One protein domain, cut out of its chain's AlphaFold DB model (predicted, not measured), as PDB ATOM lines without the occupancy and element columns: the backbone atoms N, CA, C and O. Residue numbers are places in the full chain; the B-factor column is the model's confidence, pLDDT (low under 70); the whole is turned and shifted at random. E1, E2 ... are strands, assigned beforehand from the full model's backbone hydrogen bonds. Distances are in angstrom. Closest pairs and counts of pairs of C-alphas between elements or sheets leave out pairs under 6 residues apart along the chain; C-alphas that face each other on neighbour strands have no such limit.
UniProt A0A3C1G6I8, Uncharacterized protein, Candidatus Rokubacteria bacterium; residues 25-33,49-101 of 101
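What this domain is: This is residues 25 to 33 and 49 to 101 of the 101 residues of an uncharacterized protein of Candidatus Rokubacteria bacterium (UniProt A0A3C1G6I8). A strongly twisted antiparallel sheet, in order E2, E1, E4, E5, makes a curved wall; E3 folds back beside E2 and E6 comes near E3, leaving the curve of strands open. The printed part has 62 residues, with six named strands, E1 to E6 along the chain, and no named helix: all strand. It is compact, radius of gyration of the C-alphas 11.5 A, spanning 29 by 29 by 20 A.

Where its parts are: Find C-alpha 25 at (-42.286, -12.080, 1.610); E1, residues 25 to 31, runs 19.1 A from there. E2 is residues 49 to 51, E4 67 to 72, E5 77 to 82. E3, residues 57 to 63, runs 20.2 A; E6, residues 88 to 90, ends at C-alpha 90 (-33.888, -1.529, -8.974).

How they stand to each other: Within hydrogen-bond range, find N 29 and O 69 between E1 and E4, 2.8 A; N 26 and O 50 between E1 and E2, 2.9 A; N 70 and O 79 in the hairpin E4 and E5, 2.7 A. E3 and E6 pair with no named strand; the closest C-alphas of E2 and E3, Tyr 51 and Trp 58, are 6.3 A apart.

The domain as a whole: The farthest C-alphas, Thr 33 and Ala 54, are 34.3 A apart. Residues 34 to 48 are not printed; C-alphas 33 and 49 are 19.0 A apart across the cut. The links printed whole are tight. The pLDDT is under 70 at residues 31 to 33 and 92 to 101.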
ATOM      1  N   LEU A  25     -42.886 -12.951   0.612       88.12
ATOM      2  CA  LEU A  25     -42.286 -12.080   1.610       88.12
ATOM      3  C   LEU A  25     -40.864 -11.676   1.204       88.12
ATOM      4  O   LEU A  25     -40.010 -12.538   0.978       88.12
ATOM      5  N   VAL A  26     -40.614 -10.370   1.203       87.88
ATOM      6  CA  VAL A  26     -39.294  -9.760   1.032       87.88
ATOM      7  C   VAL A  26     -38.919  -9.086   2.346       87.88
ATOM      8  O   VAL A  26     -39.651  -8.225   2.839       87.88
ATOM      9  N   ARG A  27     -37.796  -9.482   2.944       87.69
ATOM     10  CA  ARG A  27     -37.289  -8.895   4.191       87.69
ATOM     11  C   ARG A  27     -35.979  -8.182   3.924       87.69
ATOM     12  O   ARG A  27     -35.106  -8.748   3.293       87.69
ATOM     13  N   ALA A  28     -35.821  -6.974   4.436       85.94
ATOM     14  CA  ALA A  28     -34.583  -6.218   4.377       85.94
ATOM     15  C   ALA A  28     -34.022  -6.023   5.783       85.94
ATOM     16  O   ALA A  28     -34.696  -5.493   6.669       85.94
ATOM     17  N   ARG A  29     -32.767  -6.417   5.976       83.75
ATOM     18  CA  ARG A  29     -31.988  -6.175   7.191       83.75
ATOM     19  C   ARG A  29     -30.813  -5.280   6.851       83.75
ATOM     20  O   ARG A  29     -30.117  -5.531   5.880       83.75
ATOM     21  N   LEU A  30     -30.564  -4.248   7.641       80.12
ATOM     22  CA  LEU A  30     -29.428  -3.361   7.405       80.12
ATOM     23  C   LEU A  30     -28.200  -3.908   8.139       80.12
ATOM     24  O   LEU A  30     -28.231  -4.111   9.350       80.12
ATOM     25  N   ALA A  31     -27.127  -4.167   7.399       66.88
ATOM     26  CA  ALA A  31     -25.856  -4.644   7.919       66.88
ATOM     27  C   ALA A  31     -24.917  -3.449   8.150       66.88
ATOM     28  O   ALA A  31     -24.156  -3.048   7.278       66.88
ATOM     29  N   GLY A  32     -24.971  -2.875   9.349       51.38
ATOM     30  CA  GLY A  32     -23.976  -1.906   9.811       51.38
ATOM     31  C   GLY A  32     -24.529  -0.513  10.069       51.38
ATOM     32  O   GLY A  32     -24.424   0.361   9.219       51.38
ATOM     33  N   THR A  33     -25.069  -0.280  11.267       46.28
ATOM     34  CA  THR A  33     -24.519   0.645  12.290       46.28
ATOM     35  C   THR A  33     -25.414   0.639  13.555       46.28
ATOM     36  O   THR A  33     -26.549   0.171  13.479       46.28
ATOM     37  N   VAL A  49     -40.123  -5.200   6.137       88.06
ATOM     38  CA  VAL A  49     -40.782  -6.249   5.353       88.06
ATOM     39  C   VAL A  49     -41.708  -5.644   4.313       88.06
ATOM     40  O   VAL A  49     -42.385  -4.652   4.568       88.06
ATOM     41  N   THR A  50     -41.744  -6.263   3.141       91.06
ATOM     42  CA  THR A  50     -42.720  -5.976   2.093       91.06
ATOM     43  C   THR A  50     -43.180  -7.283   1.458       91.06
ATOM     44  O   THR A  50     -42.582  -8.343   1.672       91.06
ATOM     45  N   TYR A  51     -44.261  -7.212   0.697       91.06
ATOM     46  CA  TYR A  51     -44.805  -8.343  -0.035       91.06
ATOM     47  C   TYR A  51     -44.855  -8.003  -1.513       91.06
ATOM     48  O   TYR A  51     -45.083  -6.859  -1.905       91.06
ATOM     49  N   THR A  52     -44.643  -9.021  -2.323       88.75
ATOM     50  CA  THR A  52     -44.817  -8.938  -3.771       88.75
ATOM     51  C   THR A  52     -46.294  -8.823  -4.147       88.75
ATOM     52  O   THR A  52     -47.159  -9.480  -3.560       88.75
ATOM     53  N   ALA A  53     -46.587  -7.997  -5.148       91.31
ATOM     54  CA  ALA A  53     -47.896  -7.889  -5.771       91.31
ATOM     55  C   ALA A  53     -48.196  -9.107  -6.669       91.31
ATOM     56  O   ALA A  53     -47.380 -10.016  -6.814       91.31
ATOM     57  N   ALA A  54     -49.385  -9.139  -7.281       88.75
ATOM     58  CA  ALA A  54     -49.837 -10.257  -8.121       88.75
ATOM     59  C   ALA A  54     -48.931 -10.530  -9.339       88.75
ATOM     60  O   ALA A  54     -48.855 -11.659  -9.816       88.75
ATOM     61  N   ASP A  55     -48.236  -9.504  -9.821       85.94
ATOM     62  CA  ASP A  55     -47.266  -9.560 -10.916       85.94
ATOM     63  C   ASP A  55     -45.828  -9.849 -10.437       85.94
ATOM     64  O   ASP A  55     -44.888  -9.831 -11.232       85.94
ATOM     65  N   GLY A  56     -45.643 -10.137  -9.144       84.69
ATOM     66  CA  GLY A  56     -44.346 -10.415  -8.530       84.69
ATOM     67  C   GLY A  56     -43.521  -9.166  -8.229       84.69
ATOM     68  O   GLY A  56     -42.395  -9.294  -7.743       84.69
ATOM     69  N   THR A  57     -44.038  -7.965  -8.513       90.25
ATOM     70  CA  THR A  57     -43.332  -6.710  -8.235       90.25
ATOM     71  C   THR A  57     -43.321  -6.406  -6.745       90.25
ATOM     72  O   THR A  57     -44.262  -6.720  -6.019       90.25
ATOM     73  N   TRP A  58     -42.247  -5.798  -6.262       90.38
ATOM     74  CA  TRP A  58     -42.116  -5.368  -4.876       90.38
ATOM     75  C   TRP A  58     -41.311  -4.076  -4.794       90.38
ATOM     76  O   TRP A  58     -40.493  -3.768  -5.663       90.38
ATOM     77  N   SER A  59     -41.527  -3.328  -3.716       90.94
ATOM     78  CA  SER A  59     -40.756  -2.130  -3.393       90.94
ATOM     79  C   SER A  59     -40.595  -1.975  -1.887       90.94
ATOM     80  O   SER A  59     -41.525  -2.262  -1.128       90.94
ATOM     81  N   ILE A  60     -39.431  -1.496  -1.457       89.12
ATOM     82  CA  ILE A  60     -39.083  -1.272  -0.055       89.12
ATOM     83  C   ILE A  60     -38.229  -0.010   0.079       89.12
ATOM     84  O   ILE A  60     -37.297   0.211  -0.693       89.12
ATOM     85  N   ALA A  61     -38.555   0.838   1.051       88.56
ATOM     86  CA  ALA A  61     -37.777   2.036   1.343       88.56
ATOM     87  C   ALA A  61     -36.663   1.701   2.340       88.56
ATOM     88  O   ALA A  61     -36.931   1.168   3.415       88.56
ATOM     89  N   LEU A  62     -35.420   2.020   1.983       85.00
ATOM     90  CA  LEU A  62     -34.230   1.740   2.785       85.00
ATOM     91  C   LEU A  62     -33.363   2.998   2.925       85.00
ATOM     92  O   LEU A  62     -33.361   3.828   2.016       85.00
ATOM     93  N   PRO A  63     -32.607   3.169   4.019       84.44
ATOM     94  CA  PRO A  63     -31.671   4.280   4.141       84.44
ATOM     95  C   PRO A  63     -30.544   4.165   3.108       84.44
ATOM     96  O   PRO A  63     -29.958   3.096   2.934       84.44
ATOM     97  N   GLN A  64     -30.240   5.272   2.433       85.81
ATOM     98  CA  GLN A  64     -29.159   5.354   1.449       85.81
ATOM     99  C   GLN A  64     -27.786   5.119   2.092       85.81
ATOM    100  O   GLN A  64     -27.540   5.523   3.228       85.81
ATOM    101  N   GLY A  65     -26.867   4.503   1.346       80.88
ATOM    102  CA  GLY A  65     -25.463   4.333   1.733       80.88
ATOM    103  C   GLY A  65     -25.187   3.228   2.756       80.88
ATOM    104  O   GLY A  65     -24.029   3.015   3.105       80.88
ATOM    105  N   LEU A  66     -26.213   2.512   3.226       80.44
ATOM    106  CA  LEU A  66     -26.055   1.383   4.144       80.44
ATOM    107  C   LEU A  66     -26.007   0.054   3.394       80.44
ATOM    108  O   LEU A  66     -26.628  -0.108   2.343       80.44
ATOM    109  N   THR A  67     -25.306  -0.928   3.956       82.06
ATOM    110  CA  THR A  67     -25.394  -2.307   3.466       82.06
ATOM    111  C   THR A  67     -26.745  -2.888   3.862       82.06
ATOM    112  O   THR A  67     -27.177  -2.765   5.008       82.06
ATOM    113  N   VAL A  68     -27.413  -3.544   2.922       82.62
ATOM    114  CA  VAL A  68     -28.673  -4.251   3.113       82.62
ATOM    115  C   VAL A  68     -28.495  -5.726   2.776       82.62
ATOM    116  O   VAL A  68     -27.815  -6.085   1.820       82.62
ATOM    117  N   TRP A  69     -29.142  -6.567   3.569       84.06
ATOM    118  CA  TRP A  69     -29.391  -7.969   3.312       84.06
ATOM    119  C   TRP A  69     -30.880  -8.151   3.014       84.06
ATOM    120  O   TRP A  69     -31.726  -7.964   3.888       84.06
ATOM    121  N   LEU A  70     -31.197  -8.443   1.759       84.75
ATOM    122  CA  LEU A  70     -32.533  -8.747   1.272       84.75
ATOM    123  C   LEU A  70     -32.736 -10.262   1.274       84.75
ATOM    124  O   LEU A  70     -32.012 -10.976   0.595       84.75
ATOM    125  N   GLU A  71     -33.728 -10.747   2.007       86.12
ATOM    126  CA  GLU A  71     -34.140 -12.148   2.048       86.12
ATOM    127  C   GLU A  71     -35.472 -12.307   1.300       86.12
ATOM    128  O   GLU A  71     -36.479 -11.676   1.638       86.12
ATOM    129  N   PHE A  72     -35.497 -13.197   0.313       84.19
ATOM    130  CA  PHE A  72     -36.679 -13.601  -0.446       84.19
ATOM    131  C   PHE A  72     -37.112 -14.990   0.026       84.19
ATOM    132  O   PHE A  72     -36.763 -16.014  -0.565       84.19
ATOM    133  N   ALA A  73     -37.878 -15.029   1.121       78.50
ATOM    134  CA  ALA A  73     -38.161 -16.262   1.860       78.50
ATOM    135  C   ALA A  73     -38.839 -17.348   1.007       78.50
ATOM    136  O   ALA A  73     -38.523 -18.525   1.154       78.50
ATOM    137  N   ALA A  74     -39.725 -16.954   0.087       74.25
ATOM    138  CA  ALA A  74     -40.425 -17.885  -0.804       74.25
ATOM    139  C   ALA A  74     -39.482 -18.647  -1.754       74.25
ATOM    140  O   ALA A  74     -39.824 -19.725  -2.226       74.25
ATOM    141  N   MET A  75     -38.302 -18.086  -2.025       72.69
ATOM    142  CA  MET A  75     -37.319 -18.631  -2.960       72.69
ATOM    143  C   MET A  75     -36.092 -19.215  -2.252       72.69
ATOM    144  O   MET A  75     -35.232 -19.788  -2.911       72.69
ATOM    145  N   GLY A  76     -35.974 -19.029  -0.931       74.94
ATOM    146  CA  GLY A  76     -34.735 -19.323  -0.207       74.94
ATOM    147  C   GLY A  76     -33.534 -18.534  -0.740       74.94
ATOM    148  O   GLY A  76     -32.405 -18.994  -0.611       74.94
ATOM    149  N   LEU A  77     -33.783 -17.385  -1.378       77.12
ATOM    150  CA  LEU A  77     -32.747 -16.528  -1.940       77.12
ATOM    151  C   LEU A  77     -32.449 -15.390  -0.986       77.12
ATOM    152  O   LEU A  77     -33.349 -14.836  -0.352       77.12
ATOM    153  N   ASP A  78     -31.192 -14.987  -0.967       80.56
ATOM    154  CA  ASP A  78     -30.764 -13.800  -0.272       80.56
ATOM    155  C   ASP A  78     -29.786 -12.982  -1.116       80.56
ATOM    156  O   ASP A  78     -29.133 -13.483  -2.032       80.56
ATOM    157  N   HIS A  79     -29.757 -11.682  -0.861       79.25
ATOM    158  CA  HIS A  79     -28.939 -10.729  -1.586       79.25
ATOM    159  C   HIS A  79     -28.338  -9.731  -0.609       79.25
ATOM    160  O   HIS A  79     -29.055  -9.124   0.184       79.25
ATOM    161  N   ILE A  80     -27.030  -9.518  -0.697       81.75
ATOM    162  CA  ILE A  80     -26.329  -8.510   0.092       81.75
ATOM    163  C   ILE A  80     -25.780  -7.460  -0.865       81.75
ATOM    164  O   ILE A  80     -25.071  -7.795  -1.813       81.75
ATOM    165  N   GLY A  81     -26.083  -6.195  -0.594       79.44
ATOM    166  CA  GLY A  81     -25.642  -5.069  -1.411       79.44
ATOM    167  C   GLY A  81     -25.623  -3.767  -0.621       79.44
ATOM    168  O   GLY A  81     -26.071  -3.714   0.521       79.44
ATOM    169  N   THR A  82     -25.103  -2.700  -1.217       83.88
ATOM    170  CA  THR A  82     -25.164  -1.355  -0.631       83.88
ATOM    171  C   THR A  82     -26.308  -0.586  -1.264       83.88
ATOM    172  O   THR A  82     -26.406  -0.522  -2.486       83.88
ATOM    173  N   VAL A  83     -27.162   0.022  -0.444       84.25
ATOM    174  CA  VAL A  83     -28.243   0.881  -0.925       84.25
ATOM    175  C   VAL A  83     -27.623   2.115  -1.596       84.25
ATOM    176  O   VAL A  83     -26.883   2.850  -0.935       84.25
ATOM    177  N   PRO A  84     -27.891   2.376  -2.885       83.62
ATOM    178  CA  PRO A  84     -27.293   3.504  -3.590       83.62
ATOM    179  C   PRO A  84     -27.771   4.845  -3.021       83.62
ATOM    180  O   PRO A  84     -28.868   4.957  -2.471       83.62
ATOM    181  N   ALA A  85     -26.956   5.889  -3.191       85.38
ATOM    182  CA  ALA A  85     -27.302   7.268  -2.839       85.38
ATOM    183  C   ALA A  85     -28.229   7.904  -3.895       85.38
ATOM    184  O   ALA A  85     -27.903   8.918  -4.510       85.38
ATOM    185  N   ALA A  86     -29.367   7.258  -4.145       82.75
ATOM    186  CA  ALA A  86     -30.387   7.666  -5.102       82.75
ATOM    187  C   ALA A  86     -31.781   7.565  -4.470       82.75
ATOM    188  O   ALA A  86     -32.002   6.802  -3.532       82.75
ATOM    189  N   SER A  87     -32.750   8.320  -4.989       82.94
ATOM    190  CA  SER A  87     -34.140   8.249  -4.511       82.94
ATOM    191  C   SER A  87     -34.821   6.921  -4.863       82.94
ATOM    192  O   SER A  87     -35.705   6.463  -4.136       82.94
ATOM    193  N   THR A  88     -34.409   6.291  -5.962       84.62
ATOM    194  CA  THR A  88     -34.959   5.031  -6.466       84.62
ATOM    195  C   THR A  88     -33.844   4.164  -7.032       84.62
ATOM    196  O   THR A  88     -32.942   4.682  -7.691       84.62
ATOM    197  N   ALA A  89     -33.940   2.855  -6.820       83.38
ATOM    198  CA  ALA A  89     -33.068   1.860  -7.430       83.38
ATOM    199  C   ALA A  89     -33.844   0.576  -7.732       83.38
ATOM    200  O   ALA A  89     -34.832   0.254  -7.062       83.38
ATOM    201  N   THR A  90     -33.392  -0.174  -8.729       81.88
ATOM    202  CA  THR A  90     -33.888  -1.529  -8.974       81.88
ATOM    203  C   THR A  90     -32.960  -2.559  -8.331       81.88
ATOM    204  O   THR A  90     -31.784  -2.287  -8.110       81.88
ATOM    205  N   LEU A  91     -33.450  -3.764  -8.022       71.25
ATOM    206  CA  LEU A  91     -32.607  -4.857  -7.524       71.25
ATOM    207  C   LEU A  91     -31.470  -5.170  -8.512       71.25
ATOM    208  O   LEU A  91     -30.387  -5.553  -8.097       71.25
ATOM    209  N   THR A  92     -31.694  -4.951  -9.808       66.94
ATOM    210  CA  THR A  92     -30.662  -5.037 -10.850       66.94
ATOM    211  C   THR A  92     -29.564  -3.976 -10.732       66.94
ATOM    212  O   THR A  92     -28.455  -4.226 -11.193       66.94
ATOM    213  N   ASP A  93     -29.838  -2.830 -10.097       54.31
ATOM    214  CA  ASP A  93     -28.829  -1.811  -9.769       54.31
ATOM    215  C   ASP A  93     -28.045  -2.144  -8.489       54.31
ATOM    216  O   ASP A  93     -27.006  -1.539  -8.222       54.31
ATOM    217  N   LEU A  94     -28.523  -3.095  -7.679       55.03
ATOM    218  CA  LEU A  94     -27.776  -3.590  -6.531       55.03
ATOM    219  C   LEU A  94     -26.779  -4.644  -7.014       55.03
ATOM    220  O   LEU A  94     -27.144  -5.614  -7.677       55.03
ATOM    221  N   THR A  95     -25.502  -4.466  -6.682       49.50
ATOM    222  CA  THR A  95     -24.432  -5.389  -7.065       49.50
ATOM    223  C   THR A  95     -24.756  -6.796  -6.554       49.50
ATOM    224  O   THR A  95     -24.610  -7.073  -5.365       49.50
ATOM    225  N   LEU A  96     -25.229  -7.698  -7.425       43.56
ATOM    226  CA  LEU A  96     -25.474  -9.098  -7.074       43.56
ATOM    227  C   LEU A  96     -24.139  -9.778  -6.760       43.56
ATOM    228  O   LEU A  96     -23.460 -10.292  -7.648       43.56
ATOM    229  N   ALA A  97     -23.776  -9.844  -5.482       40.31
ATOM    230  CA  ALA A  97     -22.858 -10.869  -5.017       40.31
ATOM    231  C   ALA A  97     -23.640 -12.190  -4.956       40.31
ATOM    232  O   ALA A  97     -24.165 -12.568  -3.912       40.31
ATOM    233  N   ALA A  98     -23.789 -12.867  -6.097       34.03
ATOM    234  CA  ALA A  98     -24.347 -14.213  -6.126       34.03
ATOM    235  C   ALA A  98     -23.412 -15.138  -5.333       34.03
ATOM    236  O   ALA A  98     -22.329 -15.490  -5.802       34.03
ATOM    237  N   ARG A  99     -23.808 -15.529  -4.119       32.62
ATOM    238  CA  ARG A  99     -23.156 -16.638  -3.429       32.62
ATOM    239  C   ARG A  99     -23.717 -17.922  -4.036       32.62
ATOM    240  O   ARG A  99     -24.766 -18.402  -3.627       32.62
ATOM    241  N   LEU A 100     -23.040 -18.427  -5.068       32.25
ATOM    242  CA  LEU A 100     -23.186 -19.823  -5.480       32.25
ATOM    243  C   LEU A 100     -22.862 -20.677  -4.246       32.25
ATOM    244  O   LEU A 100     -21.773 -20.545  -3.678       32.25
ATOM    245  N   ALA A 101     -23.855 -21.437  -3.785       36.06
ATOM    246  CA  ALA A 101     -23.681 -22.473  -2.774       36.06
ATOM    247  C   ALA A 101     -22.773 -23.592  -3.301       36.06
ATOM    248  O   ALA A 101     -22.839 -23.872  -4.522       36.06
TER     249      ALA A 101